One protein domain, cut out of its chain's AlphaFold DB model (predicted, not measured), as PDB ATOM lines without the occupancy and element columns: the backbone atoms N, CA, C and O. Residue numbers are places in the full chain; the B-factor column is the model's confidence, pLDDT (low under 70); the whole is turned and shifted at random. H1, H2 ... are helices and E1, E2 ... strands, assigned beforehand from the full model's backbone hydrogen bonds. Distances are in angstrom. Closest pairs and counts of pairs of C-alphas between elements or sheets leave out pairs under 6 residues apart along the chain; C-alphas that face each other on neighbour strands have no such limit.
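Overview. This is residues 24 to 101 and 216 to 228 of the 234 residues of the protein "Pribosyltran domain-containing protein" of Streptomyces sp. SID5470 (UniProt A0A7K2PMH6). A small sheet of two parallel strands, E2 and E3, lies beside the first part of one very long straight helix, H3, whose residues 81 to 101 stick out as a free arm. The short H1, E1 and H2 follow one another along that same first part of H3. The printed part has 91 residues, in the order H1 E1 H2 E2 H3 E3, and is mostly helix. It is an extended rod, with a radius of gyration of the C-alphas of 20.8 A and spans of 79 by 25 by 19 A.

Along the chain. E2, residues 49 to 53, and E3, residues 217 to 221, are each 13.2 A long. H3, residues 60 to 101, runs 62.2 A from C-alpha 60 at (7.270, 22.423, -39.677) to C-alpha 101 at (-7.107, 17.236, 20.639). H1 is residues 24 to 30, with C-alpha 24 at (13.968, 27.222, -42.112). E1 is residues 34 to 36 and H2 is residues 40 to 44.

Arrangement. E2 and E3 are parallel neighbours at 27 degrees, with N 51 and O 218 2.8 A apart, within hydrogen-bond range. The closest C-alphas of E2 and H3, Leu 51 and Leu 62, are 7.1 A apart. H3 touches H1 with residues 60 to 64 alone, closest at the C-alphas of Leu 27 and Ala 60, 5.0 A, the same way at a steep tilt of 45 degrees. It touches H2 with residues 69 to 76 alone, closest at the C-alphas of Gly 41 and Ala 72, 5.2 A. E1 pairs with no named strand; its closest C-alpha to H3, Thr 35, is 5.0 A from that of Ala 68. Every O i to N i+4 pair is within hydrogen-bond range in H1, H2 and H3.

Size, cuts and confidence. The farthest C-alphas, Thr 101 and Val 227, are 79.6 A apart. Residues 102 to 215 are not printed, and C-alphas 101 and 216 are 51.0 A apart across the cut. Of the links printed whole, none is long. pLDDT is under 70 in residues 55 to 58, 96 to 101 and 216 to 228.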
ATOM      1  N   ARG A  24      13.514  26.572 -43.351       80.31
ATOM      2  CA  ARG A  24      13.968  27.222 -42.112       80.31
ATOM      3  C   ARG A  24      13.059  28.387 -41.735       80.31
ATOM      4  O   ARG A  24      12.630  28.481 -40.593       80.31
ATOM      5  N   GLN A  25      12.700  29.212 -42.715       82.56
ATOM      6  CA  GLN A  25      11.757  30.313 -42.522       82.56
ATOM      7  C   GLN A  25      10.372  29.810 -42.099       82.56
ATOM      8  O   GLN A  25       9.736  30.440 -41.262       82.56
ATOM      9  N   ARG A  26       9.909  28.669 -42.628       84.75
ATOM     10  CA  ARG A  26       8.650  28.037 -42.198       84.75
ATOM     11  C   ARG A  26       8.710  27.579 -40.746       84.75
ATOM     12  O   ARG A  26       7.764  27.836 -40.008       84.75
ATOM     13  N   LEU A  27       9.813  26.952 -40.328       83.19
ATOM     14  CA  LEU A  27      10.012  26.563 -38.931       83.19
ATOM     15  C   LEU A  27      10.006  27.788 -38.011       83.19
ATOM     16  O   LEU A  27       9.270  27.796 -37.032       83.19
ATOM     17  N   ASP A  28      10.755  28.836 -38.355       85.50
ATOM     18  CA  ASP A  28      10.813  30.073 -37.566       85.50
ATOM     19  C   ASP A  28       9.444  30.779 -37.511       85.50
ATOM     20  O   ASP A  28       9.029  31.297 -36.472       85.50
ATOM     21  N   ASN A  29       8.699  30.762 -38.620       86.25
ATOM     22  CA  ASN A  29       7.359  31.334 -38.704       86.25
ATOM     23  C   ASN A  29       6.358  30.574 -37.812       86.25
ATOM     24  O   ASN A  29       5.530  31.197 -37.142       86.25
ATOM     25  N   LEU A  30       6.461  29.244 -37.753       88.06
ATOM     26  CA  LEU A  30       5.590  28.394 -36.939       88.06
ATOM     27  C   LEU A  30       6.058  28.237 -35.491       88.06
ATOM     28  O   LEU A  30       5.241  27.898 -34.642       88.06
ATOM     29  N   ALA A  31       7.318  28.520 -35.170       88.19
ATOM     30  CA  ALA A  31       7.842  28.367 -33.821       88.19
ATOM     31  C   ALA A  31       6.990  29.133 -32.791       88.19
ATOM     32  O   ALA A  31       6.761  30.347 -32.889       88.19
ATOM     33  N   GLY A  32       6.482  28.401 -31.799       88.94
ATOM     34  CA  GLY A  32       5.615  28.941 -30.750       88.94
ATOM     35  C   GLY A  32       4.229  29.390 -31.229       88.94
ATOM     36  O   GLY A  32       3.505  30.044 -30.467       88.94
ATOM     37  N   ALA A  33       3.856  29.091 -32.475       91.38
ATOM     38  CA  ALA A  33       2.566  29.457 -33.033       91.38
ATOM     39  C   ALA A  33       1.434  28.562 -32.543       91.38
ATOM     40  O   ALA A  33       0.299  29.039 -32.469       91.38
ATOM     41  N   LEU A  34       1.718  27.313 -32.168       91.81
ATOM     42  CA  LEU A  34       0.703  26.386 -31.685       91.81
ATOM     43  C   LEU A  34       0.765  26.238 -30.168       91.81
ATOM     44  O   LEU A  34       1.811  26.303 -29.519       91.81
ATOM     45  N   THR A  35      -0.402  26.037 -29.575       93.62
ATOM     46  CA  THR A  35      -0.535  25.726 -28.158       93.62
ATOM     47  C   THR A  35      -1.709  24.789 -27.940       93.62
ATOM     48  O   THR A  35      -2.658  24.776 -28.724       93.62
ATOM     49  N   VAL A  36      -1.665  24.019 -26.858       93.69
ATOM     50  CA  VAL A  36      -2.799  23.191 -26.455       93.69
ATOM     51  C   VAL A  36      -3.862  24.062 -25.782       93.69
ATOM     52  O   VAL A  36      -3.548  24.960 -24.995       93.69
ATOM     53  N   VAL A  37      -5.131  23.814 -26.098       92.62
ATOM     54  CA  VAL A  37      -6.274  24.489 -25.471       92.62
ATOM     55  C   VAL A  37      -6.287  24.251 -23.953       92.62
ATOM     56  O   VAL A  37      -5.878  23.180 -23.491       92.62
ATOM     57  N   PRO A  38      -6.771  25.208 -23.140       87.06
ATOM     58  CA  PRO A  38      -6.941  24.996 -21.704       87.06
ATOM     59  C   PRO A  38      -7.721  23.707 -21.414       87.06
ATOM     60  O   PRO A  38      -8.742  23.441 -22.039       87.06
ATOM     61  N   GLY A  39      -7.218  22.885 -20.493       84.75
ATOM     62  CA  GLY A  39      -7.807  21.580 -20.166       84.75
ATOM     63  C   GLY A  39      -7.466  20.442 -21.139       84.75
ATOM     64  O   GLY A  39      -7.588  19.280 -20.755       84.75
ATOM     65  N   GLY A  40      -6.948  20.738 -22.337       86.75
ATOM     66  CA  GLY A  40      -6.543  19.730 -23.325       86.75
ATOM     67  C   GLY A  40      -5.378  18.847 -22.863       86.75
ATOM     68  O   GLY A  40      -5.297  17.689 -23.255       86.75
ATOM     69  N   GLY A  41      -4.530  19.349 -21.959       85.88
ATOM     70  CA  GLY A  41      -3.437  18.574 -21.358       85.88
ATOM     71  C   GLY A  41      -3.907  17.296 -20.654       85.88
ATOM     72  O   GLY A  41      -3.228  16.281 -20.739       85.88
ATOM     73  N   ARG A  42      -5.102  17.304 -20.048       85.31
ATOM     74  CA  ARG A  42      -5.688  16.116 -19.399       85.31
ATOM     75  C   ARG A  42      -6.073  15.039 -20.403       85.31
ATOM     76  O   ARG A  42      -5.818  13.870 -20.162       85.31
ATOM     77  N   LEU A  43      -6.637  15.443 -21.541       84.50
ATOM     78  CA  LEU A  43      -6.977  14.529 -22.637       84.50
ATOM     79  C   LEU A  43      -5.728  13.903 -23.254       84.50
ATOM     80  O   LEU A  43      -5.778  12.805 -23.790       84.50
ATOM     81  N   LEU A  44      -4.611  14.626 -23.177       84.62
ATOM     82  CA  LEU A  44      -3.321  14.176 -23.661       84.62
ATOM     83  C   LEU A  44      -2.538  13.393 -22.608       84.62
ATOM     84  O   LEU A  44      -1.544  12.803 -22.988       84.62
ATOM     85  N   ALA A  45      -2.916  13.376 -21.331       77.88
ATOM     86  CA  ALA A  45      -2.140  12.704 -20.285       77.88
ATOM     87  C   ALA A  45      -2.214  11.169 -20.373       77.88
ATOM     88  O   ALA A  45      -1.395  10.471 -19.780       77.88
ATOM     89  N   GLU A  46      -3.183  10.645 -21.121       72.12
ATOM     90  CA  GLU A  46      -3.473   9.221 -21.200       72.12
ATOM     91  C   GLU A  46      -3.111   8.674 -22.589       72.12
ATOM     92  O   GLU A  46      -3.647   9.102 -23.609       72.12
ATOM     93  N   GLY A  47      -2.206   7.693 -22.626       76.25
ATOM     94  CA  GLY A  47      -1.948   6.871 -23.811       76.25
ATOM     95  C   GLY A  47      -1.086   7.502 -24.914       76.25
ATOM     96  O   GLY A  47      -0.409   8.518 -24.734       76.25
ATOM     97  N   LEU A  48      -1.083   6.827 -26.066       83.25
ATOM     98  CA  LEU A  48      -0.334   7.208 -27.263       83.25
ATOM     99  C   LEU A  48      -1.023   8.384 -27.964       83.25
ATOM    100  O   LEU A  48      -2.224   8.321 -28.234       83.25
ATOM    101  N   VAL A  49      -0.266   9.429 -28.302       86.31
ATOM    102  CA  VAL A  49      -0.778  10.549 -29.106       86.31
ATOM    103  C   VAL A  49      -0.255  10.429 -30.523       86.31
ATOM    104  O   VAL A  49       0.948  10.311 -30.740       86.31
ATOM    105  N   VAL A  50      -1.182  10.486 -31.479       87.12
ATOM    106  CA  VAL A  50      -0.870  10.549 -32.903       87.12
ATOM    107  C   VAL A  50      -1.262  11.925 -33.427       87.12
ATOM    108  O   VAL A  50      -2.430  12.307 -33.348       87.12
ATOM    109  N   LEU A  51      -0.292  12.675 -33.938       87.12
ATOM    110  CA  LEU A  51      -0.530  13.920 -34.658       87.12
ATOM    111  C   LEU A  51      -0.794  13.601 -36.125       87.12
ATOM    112  O   LEU A  51      -0.027  12.866 -36.739       87.12
ATOM    113  N   VAL A  52      -1.871  14.152 -36.671       83.69
ATOM    114  CA  VAL A  52      -2.252  13.963 -38.071       83.69
ATOM    115  C   VAL A  52      -2.320  15.325 -38.736       83.69
ATOM    116  O   VAL A  52      -2.904  16.250 -38.174       83.69
ATOM    117  N   ASP A  53      -1.709  15.429 -39.907       80.81
ATOM    118  CA  ASP A  53      -1.713  16.623 -40.749       80.81
ATOM    119  C   ASP A  53      -2.137  16.209 -42.165       80.81
ATOM    120  O   ASP A  53      -1.796  15.109 -42.627       80.81
ATOM    121  N   ASP A  54      -2.934  17.056 -42.807       74.56
ATOM    122  CA  ASP A  54      -3.532  16.820 -44.119       74.56
ATOM    123  C   ASP A  54      -2.590  17.199 -45.267       74.56
ATOM    124  O   ASP A  54      -2.739  16.677 -46.374       74.56
ATOM    125  N   LEU A  55      -1.579  18.039 -45.013       68.00
ATOM    126  CA  LEU A  55      -0.617  18.424 -46.041       68.00
ATOM    127  C   LEU A  55       0.818  18.565 -45.519       68.00
ATOM    128  O   LEU A  55       1.204  19.552 -44.894       68.00
ATOM    129  N   MET A  56       1.676  17.618 -45.904       64.56
ATOM    130  CA  MET A  56       3.118  17.727 -45.678       64.56
ATOM    131  C   MET A  56       3.833  18.420 -46.829       64.56
ATOM    132  O   MET A  56       3.877  17.917 -47.945       64.56
ATOM    133  N   THR A  57       4.506  19.527 -46.519       62.47
ATOM    134  CA  THR A  57       5.539  20.102 -47.400       62.47
ATOM    135  C   THR A  57       6.916  20.161 -46.739       62.47
ATOM    136  O   THR A  57       7.917  19.927 -47.401       62.47
ATOM    137  N   THR A  58       6.997  20.462 -45.435       66.44
ATOM    138  CA  THR A  58       8.282  20.625 -44.709       66.44
ATOM    139  C   THR A  58       8.282  20.059 -43.286       66.44
ATOM    140  O   THR A  58       9.283  20.169 -42.588       66.44
ATOM    141  N   GLY A  59       7.161  19.498 -42.815       75.25
ATOM    142  CA  GLY A  59       7.029  18.990 -41.444       75.25
ATOM    143  C   GLY A  59       7.015  20.057 -40.341       75.25
ATOM    144  O   GLY A  59       6.801  19.715 -39.182       75.25
ATOM    145  N   ALA A  60       7.191  21.345 -40.664       81.88
ATOM    146  CA  ALA A  60       7.270  22.423 -39.677       81.88
ATOM    147  C   ALA A  60       6.012  22.521 -38.788       81.88
ATOM    148  O   ALA A  60       6.135  22.701 -37.576       81.88
ATOM    149  N   SER A  61       4.817  22.329 -39.361       83.19
ATOM    150  CA  SER A  61       3.543  22.312 -38.623       83.19
ATOM    151  C   SER A  61       3.487  21.182 -37.596       83.19
ATOM    152  O   SER A  61       3.160  21.421 -36.434       83.19
ATOM    153  N   LEU A  62       3.876  19.964 -37.986       87.88
ATOM    154  CA  LEU A  62       3.933  18.811 -37.085       87.88
ATOM    155  C   LEU A  62       5.001  18.961 -36.002       87.88
ATOM    156  O   LEU A  62       4.748  18.608 -34.851       87.88
ATOM    157  N   ILE A  63       6.178  19.496 -36.339       88.06
ATOM    158  CA  ILE A  63       7.248  19.753 -35.362       88.06
ATOM    159  C   ILE A  63       6.747  20.712 -34.279       88.06
ATOM    160  O   ILE A  63       6.905  20.444 -33.082       88.06
ATOM    161  N   GLU A  64       6.097  21.801 -34.686       90.75
ATOM    162  CA  GLU A  64       5.520  22.773 -33.763       90.75
ATOM    163  C   GLU A  64       4.347  22.181 -32.958       90.75
ATOM    164  O   GLU A  64       4.242  22.409 -31.749       90.75
ATOM    165  N   ALA A  65       3.488  21.374 -33.583       90.62
ATOM    166  CA  ALA A  65       2.405  20.673 -32.898       90.62
ATOM    167  C   ALA A  65       2.945  19.712 -31.826       90.62
ATOM    168  O   ALA A  65       2.478  19.721 -30.684       90.62
ATOM    169  N   ALA A  66       3.981  18.937 -32.154       91.25
ATOM    170  CA  ALA A  66       4.640  18.027 -31.224       91.25
ATOM    171  C   ALA A  66       5.295  18.787 -30.066       91.25
ATOM    172  O   ALA A  66       5.163  18.382 -28.908       91.25
ATOM    173  N   ARG A  67       5.935  19.930 -30.348       92.81
ATOM    174  CA  ARG A  67       6.459  20.835 -29.314       92.81
ATOM    175  C   ARG A  67       5.346  21.288 -28.361       92.81
ATOM    176  O   ARG A  67       5.513  21.169 -27.146       92.81
ATOM    177  N   ALA A  68       4.214  21.757 -28.889       92.75
ATOM    178  CA  ALA A  68       3.077  22.216 -28.090       92.75
ATOM    179  C   ALA A  68       2.463  21.098 -27.223       92.75
ATOM    180  O   ALA A  68       2.131  21.334 -26.057       92.75
ATOM    181  N   VAL A  69       2.343  19.878 -27.760       91.81
ATOM    182  CA  VAL A  69       1.838  18.708 -27.020       91.81
ATOM    183  C   VAL A  69       2.785  18.307 -25.887       91.81
ATOM    184  O   VAL A  69       2.318  18.114 -24.762       91.81
ATOM    185  N   ARG A  70       4.103  18.242 -26.135       90.00
ATOM    186  CA  ARG A  70       5.100  17.942 -25.086       90.00
ATOM    187  C   ARG A  70       5.041  18.954 -23.942       90.00
ATOM    188  O   ARG A  70       5.003  18.567 -22.776       90.00
ATOM    189  N   GLU A  71       4.965  20.244 -24.268       92.06
ATOM    190  CA  GLU A  71       4.852  21.317 -23.273       92.06
ATOM    191  C   GLU A  71       3.575  21.178 -22.423       92.06
ATOM    192  O   GLU A  71       3.610  21.343 -21.201       92.06
ATOM    193  N   ALA A  72       2.444  20.846 -23.048       91.00
ATOM    194  CA  ALA A  72       1.178  20.660 -22.346       91.00
ATOM    195  C   ALA A  72       1.185  19.433 -21.423       91.00
ATOM    196  O   ALA A  72       0.693  19.523 -20.295       91.00
ATOM    197  N   ARG A  73       1.772  18.314 -21.867       89.50
ATOM    198  CA  ARG A  73       1.932  17.105 -21.042       89.50
ATOM    199  C   ARG A  73       2.816  17.366 -19.830       89.50
ATOM    200  O   ARG A  73       2.411  17.063 -18.711       89.50
ATOM    201  N   ALA A  74       3.970  18.005 -20.029       88.81
ATOM    202  CA  ALA A  74       4.871  18.357 -18.933       88.81
ATOM    203  C   ALA A  74       4.166  19.219 -17.869       88.81
ATOM    204  O   ALA A  74       4.294  18.957 -16.671       88.81
ATOM    205  N   ARG A  75       3.357  20.199 -18.299       90.19
ATOM    206  CA  ARG A  75       2.543  21.025 -17.393       90.19
ATOM    207  C   ARG A  75       1.485  20.224 -16.638       90.19
ATOM    208  O   ARG A  75       1.289  20.480 -15.453       90.19
ATOM    209  N   GLU A  76       0.806  19.276 -17.283       89.62
ATOM    210  CA  GLU A  76      -0.206  18.460 -16.597       89.62
ATOM    211  C   GLU A  76       0.436  17.510 -15.578       89.62
ATOM    212  O   GLU A  76      -0.071  17.403 -14.463       89.62
ATOM    213  N   VAL A  77       1.588  16.910 -15.893       87.56
ATOM    214  CA  VAL A  77       2.350  16.080 -14.942       87.56
ATOM    215  C   VAL A  77       2.790  16.902 -13.727       87.56
ATOM    216  O   VAL A  77       2.602  16.474 -12.587       87.56
ATOM    217  N   GLN A  78       3.325  18.108 -13.943       87.56
ATOM    218  CA  GLN A  78       3.685  19.022 -12.852       87.56
ATOM    219  C   GLN A  78       2.463  19.418 -12.013       87.56
ATOM    220  O   GLN A  78       2.526  19.426 -10.784       87.56
ATOM    221  N   ALA A  79       1.333  19.711 -12.661       88.62
ATOM    222  CA  ALA A  79       0.098  20.056 -11.972       88.62
ATOM    223  C   ALA A  79      -0.479  18.874 -11.177       88.62
ATOM    224  O   ALA A  79      -1.032  19.092 -10.100       88.62
ATOM    225  N   ALA A  80      -0.360  17.642 -11.679       88.38
ATOM    226  CA  ALA A  80      -0.773  16.431 -10.977       88.38
ATOM    227  C   ALA A  80       0.060  16.213  -9.706       88.38
ATOM    228  O   ALA A  80      -0.523  16.095  -8.630       88.38
ATOM    229  N   ARG A  81       1.394  16.296  -9.807       91.12
ATOM    230  CA  ARG A  81       2.302  16.217  -8.645       91.12
ATOM    231  C   ARG A  81       1.978  17.276  -7.592       91.12
ATOM    232  O   ARG A  81       1.741  16.950  -6.438       91.12
ATOM    233  N   ALA A  82       1.799  18.531  -8.006       91.19
ATOM    234  CA  ALA A  82       1.444  19.608  -7.081       91.19
ATOM    235  C   ALA A  82       0.070  19.419  -6.400       91.19
ATOM    236  O   ALA A  82      -0.173  19.984  -5.332       91.19
ATOM    237  N   ARG A  83      -0.873  18.686  -7.014       91.88
ATOM    238  CA  ARG A  83      -2.152  18.328  -6.369       91.88
ATOM    239  C   ARG A  83      -1.953  17.219  -5.336       91.88
ATOM    240  O   ARG A  83      -2.585  17.283  -4.286       91.88
ATOM    241  N   GLU A  84      -1.090  16.252  -5.629       90.81
ATOM    242  CA  GLU A  84      -0.727  15.171  -4.713       90.81
ATOM    243  C   GLU A  84      -0.006  15.710  -3.472       90.81
ATOM    244  O   GLU A  84      -0.468  15.463  -2.359       90.81
ATOM    245  N   ASP A  85       1.006  16.561  -3.649       91.38
ATOM    246  CA  ASP A  85       1.750  17.177  -2.541       91.38
ATOM    247  C   ASP A  85       0.825  17.967  -1.599       91.38
ATOM    248  O   ASP A  85       0.906  17.853  -0.376       91.38
ATOM    249  N   ARG A  86      -0.129  18.729  -2.158       90.81
ATOM    250  CA  ARG A  86      -1.140  19.441  -1.355       90.81
ATOM    251  C   ARG A  86      -2.067  18.492  -0.602       90.81
ATOM    252  O   ARG A  86      -2.492  18.817   0.504       90.81
ATOM    253  N   ALA A  87      -2.417  17.353  -1.195       86.19
ATOM    254  CA  ALA A  87      -3.256  16.360  -0.537       86.19
ATOM    255  C   ALA A  87      -2.512  15.662   0.611       86.19
ATOM    256  O   ALA A  87      -3.128  15.380   1.638       86.19
ATOM    257  N   VAL A  88      -1.206  15.417   0.463       85.94
ATOM    258  CA  VAL A  88      -0.347  14.884   1.533       85.94
ATOM    259  C   VAL A  88      -0.235  15.890   2.679       85.94
ATOM    260  O   VAL A  88      -0.590  15.541   3.803       85.94
ATOM    261  N   GLY A  89       0.109  17.149   2.391       83.69
ATOM    262  CA  GLY A  89       0.196  18.191   3.423       83.69
ATOM    263  C   GLY A  89      -1.122  18.392   4.183       83.69
ATOM    264  O   GLY A  89      -1.138  18.458   5.408       83.69
ATOM    265  N   ALA A  90      -2.263  18.363   3.484       80.06
ATOM    266  CA  ALA A  90      -3.571  18.445   4.136       80.06
ATOM    267  C   ALA A  90      -3.856  17.251   5.069       80.06
ATOM    268  O   ALA A  90      -4.505  17.419   6.103       80.06
ATOM    269  N   ARG A  91      -3.395  16.038   4.729       75.75
ATOM    270  CA  ARG A  91      -3.549  14.850   5.589       75.75
ATOM    271  C   ARG A  91      -2.682  14.948   6.842       75.75
ATOM    272  O   ARG A  91      -3.160  14.604   7.921       75.75
ATOM    273  N   GLU A  92      -1.457  15.446   6.709       75.31
ATOM    274  CA  GLU A  92      -0.546  15.685   7.836       75.31
ATOM    275  C   GLU A  92      -1.095  16.763   8.782       75.31
ATOM    276  O   GLU A  92      -1.144  16.557   9.995       75.31
ATOM    277  N   ASP A  93      -1.636  17.858   8.242       76.12
ATOM    278  CA  ASP A  93      -2.294  18.905   9.034       76.12
ATOM    279  C   ASP A  93      -3.489  18.369   9.841       76.12
ATOM    280  O   ASP A  93      -3.699  18.746  11.003       76.12
ATOM    281  N   ILE A  94      -4.284  17.484   9.230       75.88
ATOM    282  CA  ILE A  94      -5.421  16.825   9.887       75.88
ATOM    283  C   ILE A  94      -4.926  15.874  10.988       75.88
ATOM    284  O   ILE A  94      -5.484  15.891  12.090       75.88
ATOM    285  N   ALA A  95      -3.866  15.101  10.737       73.25
ATOM    286  CA  ALA A  95      -3.264  14.204  11.725       73.25
ATOM    287  C   ALA A  95      -2.709  14.979  12.936       73.25
ATOM    288  O   ALA A  95      -3.104  14.713  14.075       73.25
ATOM    289  N   HIS A  96      -1.913  16.027  12.704       68.62
ATOM    290  CA  HIS A  96      -1.369  16.877  13.770       68.62
ATOM    291  C   HIS A  96      -2.453  17.624  14.560       68.62
ATOM    292  O   HIS A  96      -2.280  17.934  15.742       68.62
ATOM    293  N   ARG A  97      -3.601  17.936  13.942       60.97
ATOM    294  CA  ARG A  97      -4.761  18.486  14.660       60.97
ATOM    295  C   ARG A  97      -5.428  17.438  15.559       60.97
ATOM    296  O   ARG A  97      -5.789  17.787  16.680       60.97
ATOM    297  N   GLY A  98      -5.568  16.193  15.102       61.34
ATOM    298  CA  GLY A  98      -6.147  15.091  15.885       61.34
ATOM    299  C   GLY A  98      -5.287  14.653  17.081       61.34
ATOM    300  O   GLY A  98      -5.809  14.269  18.129       61.34
ATOM    301  N   GLU A  99      -3.965  14.770  16.975       59.88
ATOM    302  CA  GLU A  99      -3.039  14.481  18.082       59.88
ATOM    303  C   GLU A  99      -3.110  15.547  19.189       59.88
ATOM    304  O   GLU A  99      -3.145  15.224  20.379       59.88
ATOM    305  N   ARG A 100      -3.237  16.831  18.823       58.59
ATOM    306  CA  ARG A 100      -3.402  17.922  19.802       58.59
ATOM    307  C   ARG A 100      -4.718  17.835  20.582       58.59
ATOM    308  O   ARG A 100      -4.741  18.158  21.768       58.59
ATOM    309  N   THR A 101      -5.806  17.379  19.958       58.47
ATOM    310  CA  THR A 101      -7.107  17.236  20.639       58.47
ATOM    311  C   THR A 101      -7.177  16.006  21.545       58.47
ATOM    312  O   THR A 101      -7.882  16.032  22.554       58.47
ATOM    313  N   VAL A 216       5.483   8.342 -26.459       57.09
ATOM    314  CA  VAL A 216       5.702   8.336 -27.907       57.09
ATOM    315  C   VAL A 216       4.633   9.227 -28.543       57.09
ATOM    316  O   VAL A 216       3.433   8.942 -28.469       57.09
ATOM    317  N   ILE A 217       5.060  10.340 -29.138       67.94
ATOM    318  CA  ILE A 217       4.213  11.139 -30.024       67.94
ATOM    319  C   ILE A 217       4.502  10.648 -31.434       67.94
ATOM    320  O   ILE A 217       5.520  11.000 -32.024       67.94
ATOM    321  N   CYS A 218       3.604   9.837 -31.981       62.12
ATOM    322  CA  CYS A 218       3.696   9.457 -33.381       62.12
ATOM    323  C   CYS A 218       3.112  10.584 -34.235       62.12
ATOM    324  O   CYS A 218       2.122  11.208 -33.859       62.12
ATOM    325  N   ALA A 219       3.687  10.837 -35.401       62.78
ATOM    326  CA  ALA A 219       3.031  11.642 -36.418       62.78
ATOM    327  C   ALA A 219       2.665  10.739 -37.593       62.78
ATOM    328  O   ALA A 219       3.475   9.918 -38.018       62.78
ATOM    329  N   ALA A 220       1.442  10.870 -38.088       60.16
ATOM    330  CA  ALA A 220       0.967  10.178 -39.272       60.16
ATOM    331  C   ALA A 220       0.576  11.217 -40.320       60.16
ATOM    332  O   ALA A 220      -0.080  12.213 -40.021       60.16
ATOM    333  N   VAL A 221       0.988  10.974 -41.555       55.16
ATOM    334  CA  VAL A 221       0.733  11.858 -42.688       55.16
ATOM    335  C   VAL A 221      -0.169  11.113 -43.653       55.16
ATOM    336  O   VAL A 221       0.173  10.014 -44.089       55.16
ATOM    337  N   VAL A 222      -1.302  11.709 -44.009       54.88
ATOM    338  CA  VAL A 222      -2.107  11.230 -45.135       54.88
ATOM    339  C   VAL A 222      -1.682  12.046 -46.347       54.88
ATOM    340  O   VAL A 222      -2.155  13.156 -46.551       54.88
ATOM    341  N   ALA A 223      -0.733  11.535 -47.130       45.50
ATOM    342  CA  ALA A 223      -0.359  12.190 -48.376       45.50
ATOM    343  C   ALA A 223      -1.495  12.003 -49.395       45.50
ATOM    344  O   ALA A 223      -1.742  10.889 -49.858       45.50
ATOM    345  N   ALA A 224      -2.202  13.081 -49.733       39.75
ATOM    346  CA  ALA A 224      -3.056  13.088 -50.913       39.75
ATOM    347  C   ALA A 224      -2.177  12.977 -52.172       39.75
ATOM    348  O   ALA A 224      -1.108  13.584 -52.252       39.75
ATOM    349  N   SER A 225      -2.621  12.178 -53.146       35.62
ATOM    350  CA  SER A 225      -1.919  11.976 -54.418       35.62
ATOM    351  C   SER A 225      -1.627  13.323 -55.109       35.62
ATOM    352  O   SER A 225      -2.508  14.194 -55.110       35.62
ATOM    353  N   PRO A 226      -0.436  13.512 -55.723       48.50
ATOM    354  CA  PRO A 226      -0.000  14.777 -56.332       48.50
ATOM    355  C   PRO A 226      -0.937  15.330 -57.420       48.50
ATOM    356  O   PRO A 226      -0.828  16.498 -57.779       48.50
ATOM    357  N   VAL A 227      -1.907  14.541 -57.890       43.94
ATOM    358  CA  VAL A 227      -2.973  14.982 -58.808       43.94
ATOM    359  C   VAL A 227      -4.004  15.936 -58.180       43.94
ATOM    360  O   VAL A 227      -4.899  16.391 -58.880       43.94
ATOM    361  N   SER A 228      -3.896  16.268 -56.888       41.47
ATOM    362  CA  SER A 228      -4.831  17.191 -56.210       41.47
ATOM    363  C   SER A 228      -4.381  18.665 -56.204       41.47
ATOM    364  O   SER A 228      -5.056  19.497 -55.606       41.47
TER     365      SER A 228